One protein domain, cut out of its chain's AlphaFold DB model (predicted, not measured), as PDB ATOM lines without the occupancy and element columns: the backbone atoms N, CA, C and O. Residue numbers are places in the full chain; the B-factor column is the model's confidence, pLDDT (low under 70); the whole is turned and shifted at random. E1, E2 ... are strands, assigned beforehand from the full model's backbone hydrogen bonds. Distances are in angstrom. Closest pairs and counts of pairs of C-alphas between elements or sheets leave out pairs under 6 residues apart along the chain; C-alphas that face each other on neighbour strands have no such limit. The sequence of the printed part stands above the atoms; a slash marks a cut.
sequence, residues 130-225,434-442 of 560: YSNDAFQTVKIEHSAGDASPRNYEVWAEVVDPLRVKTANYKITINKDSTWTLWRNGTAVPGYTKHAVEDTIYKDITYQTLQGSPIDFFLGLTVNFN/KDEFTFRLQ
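This is residues 130 to 225 and 434 to 442 of the 560 residues of the protein "T9SS type A sorting domain-containing protein" of Bacteroidetes bacterium (UniProt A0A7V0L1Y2). With little regular structure, this domain is two small antiparallel sheets joined at one side, where E1 runs on into E2, with the long unnamed stretch 184 to 217 leading from E5 of one sheet to E6 of the other. The printed 105 residues hold seven named strands, E1 to E7, 37 residues, all strand; the orders are E2-E7-E4-E5 and E1-E3-E6. It is compact, radius of gyration of the C-alphas 13.0 A, spanning 33 by 31 by 26 A.

E4, residues 167 to 173, spans 19.6 A from (181.423, 148.386, 159.647); E5 is 178 to 183, E7 436 to 441, E2 141 to 144. E1 is 136 to 139, E3 154 to 158, E6 218 to 222, ending at (165.316, 145.749, 147.545).

E4 and E5 form a hairpin, N 182 to O 170 2.7 A. E7 pairs with E4, N 171 to O 437 2.7 A, and E2, N 438 to O 141 2.8 A. E3 pairs with E1, N 138 to O 156 2.7 A, and E6, N 157 to O 219 2.7 A. E3 and E7 are near each other, with 5 pairs of C-alphas within 10 A.

Residues 226 to 433 are cut out, a 19.4 A gap between C-alphas 225 and 434. The link E5 to E6 is long. Low pLDDT includes residues 195 to 225.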
ATOM      1  N   TYR A 130     175.398 142.178 169.368       75.38
ATOM      2  CA  TYR A 130     175.406 142.406 167.928       75.38
ATOM      3  C   TYR A 130     174.241 143.358 167.614       75.38
ATOM      4  O   TYR A 130     173.305 143.459 168.413       75.38
ATOM      5  N   SER A 131     174.294 144.088 166.494       67.38
ATOM      6  CA  SER A 131     173.300 145.141 166.207       67.38
ATOM      7  C   SER A 131     171.884 144.602 166.016       67.38
ATOM      8  O   SER A 131     170.925 145.340 166.231       67.38
ATOM      9  N   ASN A 132     171.752 143.339 165.601       73.00
ATOM     10  CA  ASN A 132     170.485 142.754 165.190       73.00
ATOM     11  C   ASN A 132     170.420 141.254 165.508       73.00
ATOM     12  O   ASN A 132     171.388 140.534 165.260       73.00
ATOM     13  N   ASP A 133     169.285 140.782 166.024       71.62
ATOM     14  CA  ASP A 133     168.998 139.348 166.132       71.62
ATOM     15  C   ASP A 133     168.828 138.721 164.730       71.62
ATOM     16  O   ASP A 133     168.637 139.419 163.730       71.62
ATOM     17  N   ALA A 134     168.943 137.393 164.637       72.75
ATOM     18  CA  ALA A 134     168.727 136.699 163.370       72.75
ATOM     19  C   ALA A 134     167.303 136.978 162.860       72.75
ATOM     20  O   ALA A 134     166.347 136.943 163.633       72.75
ATOM     21  N   PHE A 135     167.188 137.239 161.565       71.81
ATOM     22  CA  PHE A 135     165.985 137.651 160.850       71.81
ATOM     23  C   PHE A 135     165.413 139.025 161.253       71.81
ATOM     24  O   PHE A 135     164.294 139.381 160.894       71.81
ATOM     25  N   GLN A 136     166.173 139.842 161.988       74.00
ATOM     26  CA  GLN A 136     165.766 141.219 162.251       74.00
ATOM     27  C   GLN A 136     166.063 142.113 161.042       74.00
ATOM     28  O   GLN A 136     167.149 142.053 160.453       74.00
ATOM     29  N   THR A 137     165.113 142.989 160.718       77.44
ATOM     30  CA  THR A 137     165.258 143.988 159.661       77.44
ATOM     31  C   THR A 137     166.072 145.203 160.116       77.44
ATOM     32  O   THR A 137     166.049 145.629 161.272       77.44
ATOM     33  N   VAL A 138     166.813 145.759 159.168       78.81
ATOM     34  CA  VAL A 138     167.702 146.907 159.279       78.81
ATOM     35  C   VAL A 138     167.219 147.925 158.264       78.81
ATOM     36  O   VAL A 138     167.170 147.642 157.062       78.81
ATOM     37  N   LYS A 139     166.864 149.112 158.760       79.06
ATOM     38  CA  LYS A 139     166.554 150.254 157.908       79.06
ATOM     39  C   LYS A 139     167.821 150.678 157.171       79.06
ATOM     40  O   LYS A 139     168.896 150.761 157.767       79.06
ATOM     41  N   ILE A 140     167.678 150.923 155.879       84.06
ATOM     42  CA  ILE A 140     168.751 151.388 155.018       84.06
ATOM     43  C   ILE A 140     168.449 152.834 154.643       84.06
ATOM     44  O   ILE A 140     167.331 153.150 154.246       84.06
ATOM     45  N   GLU A 141     169.444 153.704 154.773       86.56
ATOM     46  CA  GLU A 141     169.311 155.118 154.444       86.56
ATOM     47  C   GLU A 141     169.792 155.370 153.015       86.56
ATOM     48  O   GLU A 141     170.836 154.867 152.594       86.56
ATOM     49  N   HIS A 142     169.046 156.168 152.257       85.38
ATOM     50  CA  HIS A 142     169.524 156.707 150.987       85.38
ATOM     51  C   HIS A 142     170.571 157.789 151.262       85.38
ATOM     52  O   HIS A 142     170.394 158.627 152.142       85.38
ATOM     53  N   SER A 143     171.706 157.717 150.572       88.62
ATOM     54  CA  SER A 143     172.906 158.502 150.905       88.62
ATOM     55  C   SER A 143     173.487 159.299 149.741       88.62
ATOM     56  O   SER A 143     174.252 160.231 149.981       88.62
ATOM     57  N   ALA A 144     173.139 158.960 148.500       87.25
ATOM     58  CA  ALA A 144     173.503 159.719 147.307       87.25
ATOM     59  C   ALA A 144     172.560 159.366 146.152       87.25
ATOM     60  O   ALA A 144     172.048 158.251 146.123       87.25
ATOM     61  N   GLY A 145     172.408 160.283 145.193       80.81
ATOM     62  CA  GLY A 145     171.527 160.151 144.032       80.81
ATOM     63  C   GLY A 145     170.196 160.887 144.208       80.81
ATOM     64  O   GLY A 145     170.030 161.653 145.155       80.81
ATOM     65  N   ASP A 146     169.281 160.685 143.264       72.38
ATOM     66  CA  ASP A 146     168.021 161.435 143.163       72.38
ATOM     67  C   ASP A 146     166.803 160.595 143.579       72.38
ATOM     68  O   ASP A 146     165.674 161.091 143.574       72.38
ATOM     69  N   ALA A 147     167.000 159.312 143.902       74.12
ATOM     70  CA  ALA A 147     165.911 158.450 144.324       74.12
ATOM     71  C   ALA A 147     165.332 158.890 145.665       74.12
ATOM     72  O   ALA A 147     166.001 159.454 146.521       74.12
ATOM     73  N   SER A 148     164.064 158.566 145.864       72.62
ATOM     74  CA  SER A 148     163.371 158.802 147.121       72.62
ATOM     75  C   SER A 148     162.475 157.596 147.374       72.62
ATOM     76  O   SER A 148     161.253 157.711 147.258       72.62
ATOM     77  N   PRO A 149     163.069 156.410 147.609       69.75
ATOM     78  CA  PRO A 149     162.298 155.194 147.796       69.75
ATOM     79  C   PRO A 149     161.462 155.289 149.068       69.75
ATOM     80  O   PRO A 149     161.795 156.007 150.014       69.75
ATOM     81  N   ARG A 150     160.372 154.531 149.107       71.19
ATOM     82  CA  ARG A 150     159.521 154.466 150.297       71.19
ATOM     83  C   ARG A 150     160.261 153.849 151.464       71.19
ATOM     84  O   ARG A 150     161.159 153.021 151.291       71.19
ATOM     85  N   ASN A 151     159.774 154.142 152.665       63.88
ATOM     86  CA  ASN A 151     160.359 153.643 153.909       63.88
ATOM     87  C   ASN A 151     160.439 152.103 153.980       63.88
ATOM     88  O   ASN A 151     161.240 151.560 154.736       63.88
ATOM     89  N   TYR A 152     159.616 151.394 153.199       61.53
ATOM     90  CA  TYR A 152     159.553 149.931 153.145       61.53
ATOM     91  C   TYR A 152     160.161 149.310 151.874       61.53
ATOM     92  O   TYR A 152     160.106 148.089 151.715       61.53
ATOM     93  N   GLU A 153     160.709 150.113 150.959       67.94
ATOM     94  CA  GLU A 153     161.223 149.621 149.670       67.94
ATOM     95  C   GLU A 153     162.686 149.166 149.740       67.94
ATOM     96  O   GLU A 153     163.095 148.310 148.956       67.94
ATOM     97  N   VAL A 154     163.471 149.667 150.702       71.19
ATOM     98  CA  VAL A 154     164.885 149.291 150.862       71.19
ATOM     99  C   VAL A 154     165.169 148.902 152.310       71.19
ATOM    100  O   VAL A 154     165.227 149.746 153.204       71.19
ATOM    101  N   TRP A 155     165.368 147.610 152.553       73.12
ATOM    102  CA  TRP A 155     165.756 147.100 153.866       73.12
ATOM    103  C   TRP A 155     166.632 145.857 153.734       73.12
ATOM    104  O   TRP A 155     166.583 145.113 152.754       73.12
ATOM    105  N   ALA A 156     167.452 145.627 154.752       75.81
ATOM    106  CA  ALA A 156     168.211 144.394 154.892       75.81
ATOM    107  C   ALA A 156     167.681 143.593 156.075       75.81
ATOM    108  O   ALA A 156     167.253 144.159 157.067       75.81
ATOM    109  N   GLU A 157     167.737 142.278 156.003       76.38
ATOM    110  CA  GLU A 157     167.528 141.374 157.122       76.38
ATOM    111  C   GLU A 157     168.847 140.703 157.488       76.38
ATOM    112  O   GLU A 157     169.586 140.217 156.633       76.38
ATOM    113  N   VAL A 158     169.153 140.627 158.777       77.50
ATOM    114  CA  VAL A 158     170.350 139.926 159.246       77.50
ATOM    115  C   VAL A 158     170.088 138.424 159.328       77.50
ATOM    116  O   VAL A 158     169.429 137.958 160.242       77.50
ATOM    117  N   VAL A 159     170.644 137.639 158.403       75.44
ATOM    118  CA  VAL A 159     170.467 136.173 158.351       75.44
ATOM    119  C   VAL A 159     171.390 135.449 159.336       75.44
ATOM    120  O   VAL A 159     170.976 134.498 159.993       75.44
ATOM    121  N   ASP A 160     172.645 135.890 159.450       75.31
ATOM    122  CA  ASP A 160     173.628 135.327 160.383       75.31
ATOM    123  C   ASP A 160     174.351 136.456 161.142       75.31
ATOM    124  O   ASP A 160     175.389 136.953 160.683       75.31
ATOM    125  N   PRO A 161     173.837 136.857 162.324       77.12
ATOM    126  CA  PRO A 161     174.449 137.898 163.148       77.12
ATOM    127  C   PRO A 161     175.898 137.602 163.557       77.12
ATOM    128  O   PRO A 161     176.661 138.526 163.836       77.12
ATOM    129  N   LEU A 162     176.314 136.329 163.588       76.00
ATOM    130  CA  LEU A 162     177.661 135.943 164.021       76.00
ATOM    131  C   LEU A 162     178.724 136.217 162.953       76.00
ATOM    132  O   LEU A 162     179.906 136.319 163.287       76.00
ATOM    133  N   ARG A 163     178.323 136.349 161.683       77.00
ATOM    134  CA  ARG A 163     179.212 136.690 160.557       77.00
ATOM    135  C   ARG A 163     179.219 138.180 160.219       77.00
ATOM    136  O   ARG A 163     180.077 138.624 159.452       77.00
ATOM    137  N   VAL A 164     178.294 138.952 160.788       81.25
ATOM    138  CA  VAL A 164     178.277 140.413 160.671       81.25
ATOM    139  C   VAL A 164     179.598 140.972 161.201       81.25
ATOM    140  O   VAL A 164     180.070 140.587 162.273       81.25
ATOM    141  N   LYS A 165     180.196 141.911 160.462       84.62
ATOM    142  CA  LYS A 165     181.368 142.664 160.921       84.62
ATOM    143  C   LYS A 165     180.946 144.084 161.265       84.62
ATOM    144  O   LYS A 165     180.151 144.675 160.543       84.62
ATOM    145  N   THR A 166     181.515 144.644 162.329       86.62
ATOM    146  CA  THR A 166     181.301 146.056 162.667       86.62
ATOM    147  C   THR A 166     181.887 146.935 161.571       86.62
ATOM    148  O   THR A 166     183.104 146.980 161.400       86.62
ATOM    149  N   ALA A 167     181.023 147.589 160.799       89.00
ATOM    150  CA  ALA A 167     181.423 148.386 159.647       89.00
ATOM    151  C   ALA A 167     180.285 149.293 159.171       89.00
ATOM    152  O   ALA A 167     179.110 149.063 159.477       89.00
ATOM    153  N   ASN A 168     180.660 150.288 158.368       90.88
ATOM    154  CA  ASN A 168     179.711 150.994 157.524       90.88
ATOM    155  C   ASN A 168     179.553 150.198 156.229       90.88
ATOM    156  O   ASN A 168     180.536 149.852 155.557       90.88
ATOM    157  N   TYR A 169     178.306 149.883 155.917       90.38
ATOM    158  CA  TYR A 169     177.922 149.168 154.719       90.38
ATOM    159  C   TYR A 169     177.308 150.142 153.725       90.38
ATOM    160  O   TYR A 169     176.618 151.087 154.108       90.38
ATOM    161  N   LYS A 170     177.576 149.898 152.444       91.44
ATOM    162  CA  LYS A 170     177.021 150.669 151.336       91.44
ATOM    163  C   LYS A 170     176.498 149.730 150.260       91.44
ATOM    164  O   LYS A 170     177.178 148.769 149.926       91.44
ATOM    165  N   ILE A 171     175.333 150.007 149.699       87.50
ATOM    166  CA  ILE A 171     174.801 149.349 148.509       87.50
ATOM    167  C   ILE A 171     174.851 150.361 147.373       87.50
ATOM    168  O   ILE A 171     174.370 151.482 147.522       87.50
ATOM    169  N   THR A 172     175.439 149.969 146.250       88.06
ATOM    170  CA  THR A 172     175.431 150.765 145.018       88.06
ATOM    171  C   THR A 172     174.602 150.056 143.970       88.06
ATOM    172  O   THR A 172     174.725 148.838 143.808       88.06
ATOM    173  N   ILE A 173     173.813 150.821 143.224       83.50
ATOM    174  CA  ILE A 173     173.086 150.313 142.063       83.50
ATOM    175  C   ILE A 173     173.961 150.571 140.843       83.50
ATOM    176  O   ILE A 173     174.258 151.709 140.495       83.50
ATOM    177  N   ASN A 174     174.451 149.504 140.234       85.25
ATOM    178  CA  ASN A 174     175.342 149.530 139.087       85.25
ATOM    179  C   ASN A 174     174.574 149.968 137.827       85.25
ATOM    180  O   ASN A 174     173.355 149.831 137.748       85.25
ATOM    181  N   LYS A 175     175.292 150.462 136.810       84.56
ATOM    182  CA  LYS A 175     174.700 150.931 135.538       84.56
ATOM    183  C   LYS A 175     173.917 149.857 134.773       84.56
ATOM    184  O   LYS A 175     173.062 150.198 133.968       84.56
ATOM    185  N   ASP A 176     174.216 148.584 135.010       80.00
ATOM    186  CA  ASP A 176     173.533 147.424 134.424       80.00
ATOM    187  C   ASP A 176     172.288 146.990 135.225       80.00
ATOM    188  O   ASP A 176     171.804 145.874 135.055       80.00
ATOM    189  N   SER A 177     171.772 147.856 136.109       72.94
ATOM    190  CA  SER A 177     170.618 147.587 136.982       72.94
ATOM    191  C   SER A 177     170.820 146.406 137.938       72.94
ATOM    192  O   SER A 177     169.855 145.810 138.420       72.94
ATOM    193  N   THR A 178     172.076 146.072 138.241       80.00
ATOM    194  CA  THR A 178     172.436 145.163 139.333       80.00
ATOM    195  C   THR A 178     172.860 145.945 140.577       80.00
ATOM    196  O   THR A 178     173.150 147.132 140.490       80.00
ATOM    197  N   TRP A 179     172.941 145.315 141.747       81.44
ATOM    198  CA  TRP A 179     173.431 145.944 142.972       81.44
ATOM    199  C   TRP A 179     174.673 145.246 143.534       81.44
ATOM    200  O   TRP A 179     174.917 144.057 143.307       81.44
ATOM    201  N   THR A 180     175.479 146.013 144.274       85.88
ATOM    202  CA  THR A 180     176.693 145.539 144.953       85.88
ATOM    203  C   THR A 180     176.726 146.028 146.399       85.88
ATOM    204  O   THR A 180     176.519 147.215 146.643       85.88
ATOM    205  N   LEU A 181     177.032 145.139 147.351       86.12
ATOM    206  CA  LEU A 181     177.299 145.494 148.749       86.12
ATOM    207  C   LEU A 181     178.792 145.751 148.970       86.12
ATOM    208  O   LEU A 181     179.649 144.934 148.631       86.12
ATOM    209  N   TRP A 182     179.087 146.846 149.650       90.12
ATOM    210  CA  TRP A 182     180.411 147.286 150.050       90.12
ATOM    211  C   TRP A 182     180.499 147.332 151.571       90.12
ATOM    212  O   TRP A 182     179.554 147.729 152.253       90.12
ATOM    213  N   ARG A 183     181.661 146.971 152.106       90.00
ATOM    214  CA  ARG A 183     182.004 147.074 153.524       90.00
ATOM    215  C   ARG A 183     183.292 147.872 153.647       90.00
ATOM    216  O   ARG A 183     184.329 147.405 153.178       90.00
ATOM    217  N   ASN A 184     183.229 149.050 154.271       90.25
ATOM    218  CA  ASN A 184     184.367 149.974 154.386       90.25
ATOM    219  C   ASN A 184     185.105 150.171 153.039       90.25
ATOM    220  O   ASN A 184     186.328 150.096 152.973       90.25
ATOM    221  N   GLY A 185     184.352 150.329 151.944       88.06
ATOM    222  CA  GLY A 185     184.900 150.547 150.596       88.06
ATOM    223  C   GLY A 185     185.345 149.293 149.830       88.06
ATOM    224  O   GLY A 185     185.674 149.400 148.658       88.06
ATOM    225  N   THR A 186     185.318 148.099 150.432       89.56
ATOM    226  CA  THR A 186     185.633 146.838 149.728       89.56
ATOM    227  C   THR A 186     184.356 146.071 149.398       89.56
ATOM    228  O   THR A 186     183.510 145.891 150.276       89.56
ATOM    229  N   ALA A 187     184.215 145.589 148.160       87.75
ATOM    230  CA  ALA A 187     183.078 144.761 147.763       87.75
ATOM    231  C   ALA A 187     183.011 143.484 148.618       87.75
ATOM    232  O   ALA A 187     184.024 142.819 148.854       87.75
ATOM    233  N   VAL A 188     181.821 143.144 149.109       81.56
ATOM    234  CA  VAL A 188     181.616 141.941 149.918       81.56
ATOM    235  C   VAL A 188     181.508 140.733 148.977       81.56
ATOM    236  O   VAL A 188     180.616 140.712 148.125       81.56
ATOM    237  N   PRO A 189     182.379 139.712 149.106       75.44
ATOM    238  CA  PRO A 189     182.313 138.522 148.260       75.44
ATOM    239  C   PRO A 189     180.933 137.859 148.309       75.44
ATOM    240  O   PRO A 189     180.363 137.679 149.384       75.44
ATOM    241  N   GLY A 190     180.390 137.507 147.142       72.19
ATOM    242  CA  GLY A 190     179.050 136.929 147.019       72.19
ATOM    243  C   GLY A 190     177.906 137.947 147.015       72.19
ATOM    244  O   GLY A 190     176.769 137.536 146.830       72.19
ATOM    245  N   TYR A 191     178.183 139.249 147.154       75.38
ATOM    246  CA  TYR A 191     177.201 140.342 147.098       75.38
ATOM    247  C   TYR A 191     177.504 141.337 145.966       75.38
ATOM    248  O   TYR A 191     177.400 142.549 146.141       75.38
ATOM    249  N   THR A 192     177.937 140.843 144.812       80.50
ATOM    250  CA  THR A 192     178.346 141.667 143.668       80.50
ATOM    251  C   THR A 192     177.479 141.355 142.458       80.50
ATOM    252  O   THR A 192     177.390 140.187 142.084       80.50
ATOM    253  N   LYS A 193     176.933 142.393 141.816       79.56
ATOM    254  CA  LYS A 193     176.133 142.304 140.582       79.56
ATOM    255  C   LYS A 193     174.876 141.424 140.677       79.56
ATOM    256  O   LYS A 193     174.583 140.653 139.767       79.56
ATOM    257  N   HIS A 194     174.119 141.557 141.759       74.44
ATOM    258  CA  HIS A 194     172.817 140.887 141.904       74.44
ATOM    259  C   HIS A 194     171.708 141.678 141.222       74.44
ATOM    260  O   HIS A 194     171.743 142.905 141.260       74.44
ATOM    261  N   ALA A 195     170.720 141.026 140.609       68.94
ATOM    262  CA  ALA A 195     169.636 141.757 139.961       68.94
ATOM    263  C   ALA A 195     168.811 142.543 140.995       68.94
ATOM    264  O   ALA A 195     168.607 142.110 142.129       68.94
ATOM    265  N   VAL A 196     168.327 143.721 140.602       60.19
ATOM    266  CA  VAL A 196     167.487 144.578 141.451       60.19
ATOM    267  C   VAL A 196     166.102 143.967 141.732       60.19
ATOM    268  O   VAL A 196     165.496 144.268 142.753       60.19
ATOM    269  N   GLU A 197     165.612 143.075 140.868       53.75
ATOM    270  CA  GLU A 197     164.321 142.388 141.045       53.75
ATOM    271  C   GLU A 197     164.415 141.110 141.896       53.75
ATOM    272  O   GLU A 197     163.384 140.544 142.281       53.75
ATOM    273  N   ASP A 198     165.631 140.673 142.240       48.81
ATOM    274  CA  ASP A 198     165.841 139.522 143.108       48.81
ATOM    275  C   ASP A 198     165.526 139.923 144.548       48.81
ATOM    276  O   ASP A 198     166.381 140.296 145.353       48.81
ATOM    277  N   THR A 199     164.247 139.820 144.898       44.94
ATOM    278  CA  THR A 199     163.874 139.672 146.299       44.94
ATOM    279  C   THR A 199     164.567 138.395 146.775       44.94
ATOM    280  O   THR A 199     164.131 137.300 146.418       44.94
ATOM    281  N   ILE A 200     165.610 138.494 147.610       46.12
ATOM    282  CA  ILE A 200     166.267 137.316 148.229       46.12
ATOM    283  C   ILE A 200     165.276 136.531 149.130       46.12
ATOM    284  O   ILE A 200     165.588 135.482 149.683       46.12
ATOM    285  N   TYR A 201     164.041 137.019 149.234       42.34
ATOM    286  CA  TYR A 201     162.970 136.528 150.079       42.34
ATOM    287  C   TYR A 201     161.864 135.721 149.409       42.34
ATOM    288  O   TYR A 201     160.878 135.417 150.083       42.34
ATOM    289  N   LYS A 202     161.953 135.375 148.121       33.09
ATOM    290  CA  LYS A 202     160.903 134.545 147.506       33.09
ATOM    291  C   LYS A 202     161.057 133.081 147.907       33.09
ATOM    292  O   LYS A 202     161.564 132.265 147.145       33.09
ATOM    293  N   ASP A 203     160.616 132.814 149.134       31.92
ATOM    294  CA  ASP A 203     160.768 131.572 149.871       31.92
ATOM    295  C   ASP A 203     162.247 131.216 150.052       31.92
ATOM    296  O   ASP A 203     163.099 131.479 149.209       31.92
ATOM    297  N   ILE A 204     162.617 130.610 151.171       37.88
ATOM    298  CA  ILE A 204     163.955 130.031 151.302       37.88
ATOM    299  C   ILE A 204     163.980 128.748 150.445       37.88
ATOM    300  O   ILE A 204     164.018 127.627 150.939       37.88
ATOM    301  N   THR A 205     163.903 128.926 149.129       33.88
ATOM    302  CA  THR A 205     164.199 127.944 148.097       33.88
ATOM    303  C   THR A 205     165.464 128.472 147.446       33.88
ATOM    304  O   THR A 205     165.431 129.319 146.558       33.88
ATOM    305  N   TYR A 206     166.603 128.078 148.013       42.28
ATOM    306  CA  TYR A 206     167.897 128.656 147.674       42.28
ATOM    307  C   TYR A 206     168.203 128.462 146.186       42.28
ATOM    308  O   TYR A 206     168.404 127.343 145.723       42.28
ATOM    309  N   GLN A 207     168.264 129.545 145.419       33.34
ATOM    310  CA  GLN A 207     168.719 129.444 144.042       33.34
ATOM    311  C   GLN A 207     170.210 129.085 143.984       33.34
ATOM    312  O   GLN A 207     171.046 129.571 144.751       33.34
ATOM    313  N   THR A 208     170.520 128.212 143.037       37.03
ATOM    314  CA  THR A 208     171.848 127.757 142.636       37.03
ATOM    315  C   THR A 208     172.632 128.932 142.038       37.03
ATOM    316  O   THR A 208     172.473 129.233 140.859       37.03
ATOM    317  N   LEU A 209     173.502 129.607 142.802       39.28
ATOM    318  CA  LEU A 209     174.488 130.509 142.186       39.28
ATOM    319  C   LEU A 209     175.678 129.682 141.704       39.28
ATOM    320  O   LEU A 209     176.446 129.120 142.491       39.28
ATOM    321  N   GLN A 210     175.809 129.584 140.381       38.09
ATOM    322  CA  GLN A 210     176.950 128.954 139.732       38.09
ATOM    323  C   GLN A 210     178.259 129.571 140.250       38.09
ATOM    324  O   GLN A 210     178.496 130.770 140.144       38.09
ATOM    325  N   GLY A 211     179.138 128.726 140.791       41.97
ATOM    326  CA  GLY A 211     180.568 129.031 140.874       41.97
ATOM    327  C   GLY A 211     181.107 129.685 142.148       41.97
ATOM    328  O   GLY A 211     182.323 129.806 142.259       41.97
ATOM    329  N   SER A 212     180.305 130.042 143.153       39.94
ATOM    330  CA  SER A 212     180.860 130.475 144.449       39.94
ATOM    331  C   SER A 212     179.936 130.123 145.606       39.94
ATOM    332  O   SER A 212     178.728 130.326 145.494       39.94
ATOM    333  N   PRO A 213     180.464 129.591 146.727       43.19
ATOM    334  CA  PRO A 213     179.664 129.373 147.915       43.19
ATOM    335  C   PRO A 213     179.340 130.755 148.476       43.19
ATOM    336  O   PRO A 213     180.126 131.373 149.184       43.19
ATOM    337  N   ILE A 214     178.184 131.247 148.057       47.84
ATOM    338  CA  ILE A 214     177.461 132.389 148.584       47.84
ATOM    339  C   ILE A 214     177.741 132.488 150.089       47.84
ATOM    340  O   ILE A 214     177.399 131.550 150.804       47.84
ATOM    341  N   ASP A 215     178.383 133.555 150.574       51.09
ATOM    342  CA  ASP A 215     178.631 133.814 152.002       51.09
ATOM    343  C   ASP A 215     177.598 134.808 152.563       51.09
ATOM    344  O   ASP A 215     177.942 135.869 153.079       51.09
ATOM    345  N   PHE A 216     176.300 134.509 152.407       59.31
ATOM    346  CA  PHE A 216     175.270 135.430 152.884       59.31
ATOM    347  C   PHE A 216     175.150 135.405 154.414       59.31
ATOM    348  O   PHE A 216     174.795 134.360 154.968       59.31
ATOM    349  N   PHE A 217     175.416 136.542 155.059       65.38
ATOM    350  CA  PHE A 217     175.087 136.850 156.463       65.38
ATOM    351  C   PHE A 217     173.957 137.889 156.585       65.38
ATOM    352  O   PHE A 217     173.372 138.068 157.648       65.38
ATOM    353  N   LEU A 218     173.653 138.563 155.480       66.38
ATOM    354  CA  LEU A 218     172.608 139.560 155.292       66.38
ATOM    355  C   LEU A 218     171.709 139.098 154.135       66.38
ATOM    356  O   LEU A 218     172.210 138.874 153.032       66.38
ATOM    357  N   GLY A 219     170.416 138.935 154.375       62.28
ATOM    358  CA  GLY A 219     169.403 138.876 153.331       62.28
ATOM    359  C   GLY A 219     169.085 140.307 152.924       62.28
ATOM    360  O   GLY A 219     168.821 141.140 153.780       62.28
ATOM    361  N   LEU A 220     169.167 140.638 151.643       58.72
ATOM    362  CA  LEU A 220     168.813 141.973 151.172       58.72
ATOM    363  C   LEU A 220     167.542 141.868 150.342       58.72
ATOM    364  O   LEU A 220     167.506 141.122 149.364       58.72
ATOM    365  N   THR A 221     166.520 142.625 150.726       57.44
ATOM    366  CA  THR A 221     165.334 142.806 149.898       57.44
ATOM    367  C   THR A 221     165.287 144.254 149.469       57.44
ATOM    368  O   THR A 221     164.996 145.151 150.258       57.44
ATOM    369  N   VAL A 222     165.561 144.469 148.189       54.59
ATOM    370  CA  VAL A 222     165.316 145.749 147.545       54.59
ATOM    371  C   VAL A 222     164.038 145.571 146.738       54.59
ATOM    372  O   VAL A 222     164.037 144.916 145.703       54.59
ATOM    373  N   ASN A 223     162.917 146.050 147.266       52.03
ATOM    374  CA  ASN A 223     161.623 145.912 146.613       52.03
ATOM    375  C   ASN A 223     161.152 147.283 146.150       52.03
ATOM    376  O   ASN A 223     160.514 147.998 146.908       52.03
ATOM    377  N   PHE A 224     161.416 147.623 144.893       55.16
ATOM    378  CA  PHE A 224     160.864 148.820 144.257       55.16
ATOM    379  C   PHE A 224     159.417 148.558 143.803       55.16
ATOM    380  O   PHE A 224     159.117 148.508 142.606       55.16
ATOM    381  N   ASN A 225     158.517 148.284 144.755       43.06
ATOM    382  CA  ASN A 225     157.151 147.879 144.433       43.06
ATOM    383  C   ASN A 225     156.312 149.074 143.962       43.06
ATOM    384  O   ASN A 225     155.944 149.958 144.737       43.06
ATOM    385  N   LYS A 434     173.812 156.075 139.921       81.81
ATOM    386  CA  LYS A 434     173.739 157.304 140.726       81.81
ATOM    387  C   LYS A 434     173.399 157.035 142.186       81.81
ATOM    388  O   LYS A 434     174.020 157.637 143.056       81.81
ATOM    389  N   ASP A 435     172.430 156.158 142.447       83.12
ATOM    390  CA  ASP A 435     171.927 155.977 143.804       83.12
ATOM    391  C   ASP A 435     172.805 155.071 144.672       83.12
ATOM    392  O   ASP A 435     173.193 153.958 144.285       83.12
ATOM    393  N   GLU A 436     173.072 155.552 145.885       88.44
ATOM    394  CA  GLU A 436     173.802 154.838 146.927       88.44
ATOM    395  C   GLU A 436     172.998 154.790 148.223       88.44
ATOM    396  O   GLU A 436     172.401 155.777 148.660       88.44
ATOM    397  N   PHE A 437     173.064 153.650 148.899       87.62
ATOM    398  CA  PHE A 437     172.368 153.403 150.151       87.62
ATOM    399  C   PHE A 437     173.343 152.975 151.236       87.62
ATOM    400  O   PHE A 437     174.199 152.134 150.980       87.62
ATOM    401  N   THR A 438     173.218 153.488 152.454       91.00
ATOM    402  CA  THR A 438     174.123 153.165 153.561       91.00
ATOM    403  C   THR A 438     173.382 152.709 154.803       91.00
ATOM    404  O   THR A 438     172.233 153.059 155.058       91.00
ATOM    405  N   PHE A 439     174.057 151.877 155.582       89.62
ATOM    406  CA  PHE A 439     173.601 151.430 156.888       89.62
ATOM    407  C   PHE A 439     174.807 150.981 157.708       89.62
ATOM    408  O   PHE A 439     175.890 150.708 157.180       89.62
ATOM    409  N   ARG A 440     174.633 150.899 159.024       87.56
ATOM    410  CA  ARG A 440     175.679 150.445 159.938       87.56
ATOM    411  C   ARG A 440     175.241 149.159 160.607       87.56
ATOM    412  O   ARG A 440     174.139 149.086 161.140       87.56
ATOM    413  N   LEU A 441     176.131 148.174 160.618       86.19
ATOM    414  CA  LEU A 441     175.957 146.975 161.428       86.19
ATOM    415  C   LEU A 441     177.060 146.897 162.480       86.19
ATOM    416  O   LEU A 441     178.192 147.336 162.255       86.19
ATOM    417  N   GLN A 442     176.724 146.300 163.618       83.00
ATOM    418  CA  GLN A 442     177.668 145.934 164.664       83.00
ATOM    419  C   GLN A 442     177.778 144.414 164.681       83.00
ATOM    420  O   GLN A 442     176.795 143.706 164.902       83.00
TER     421      GLN A 442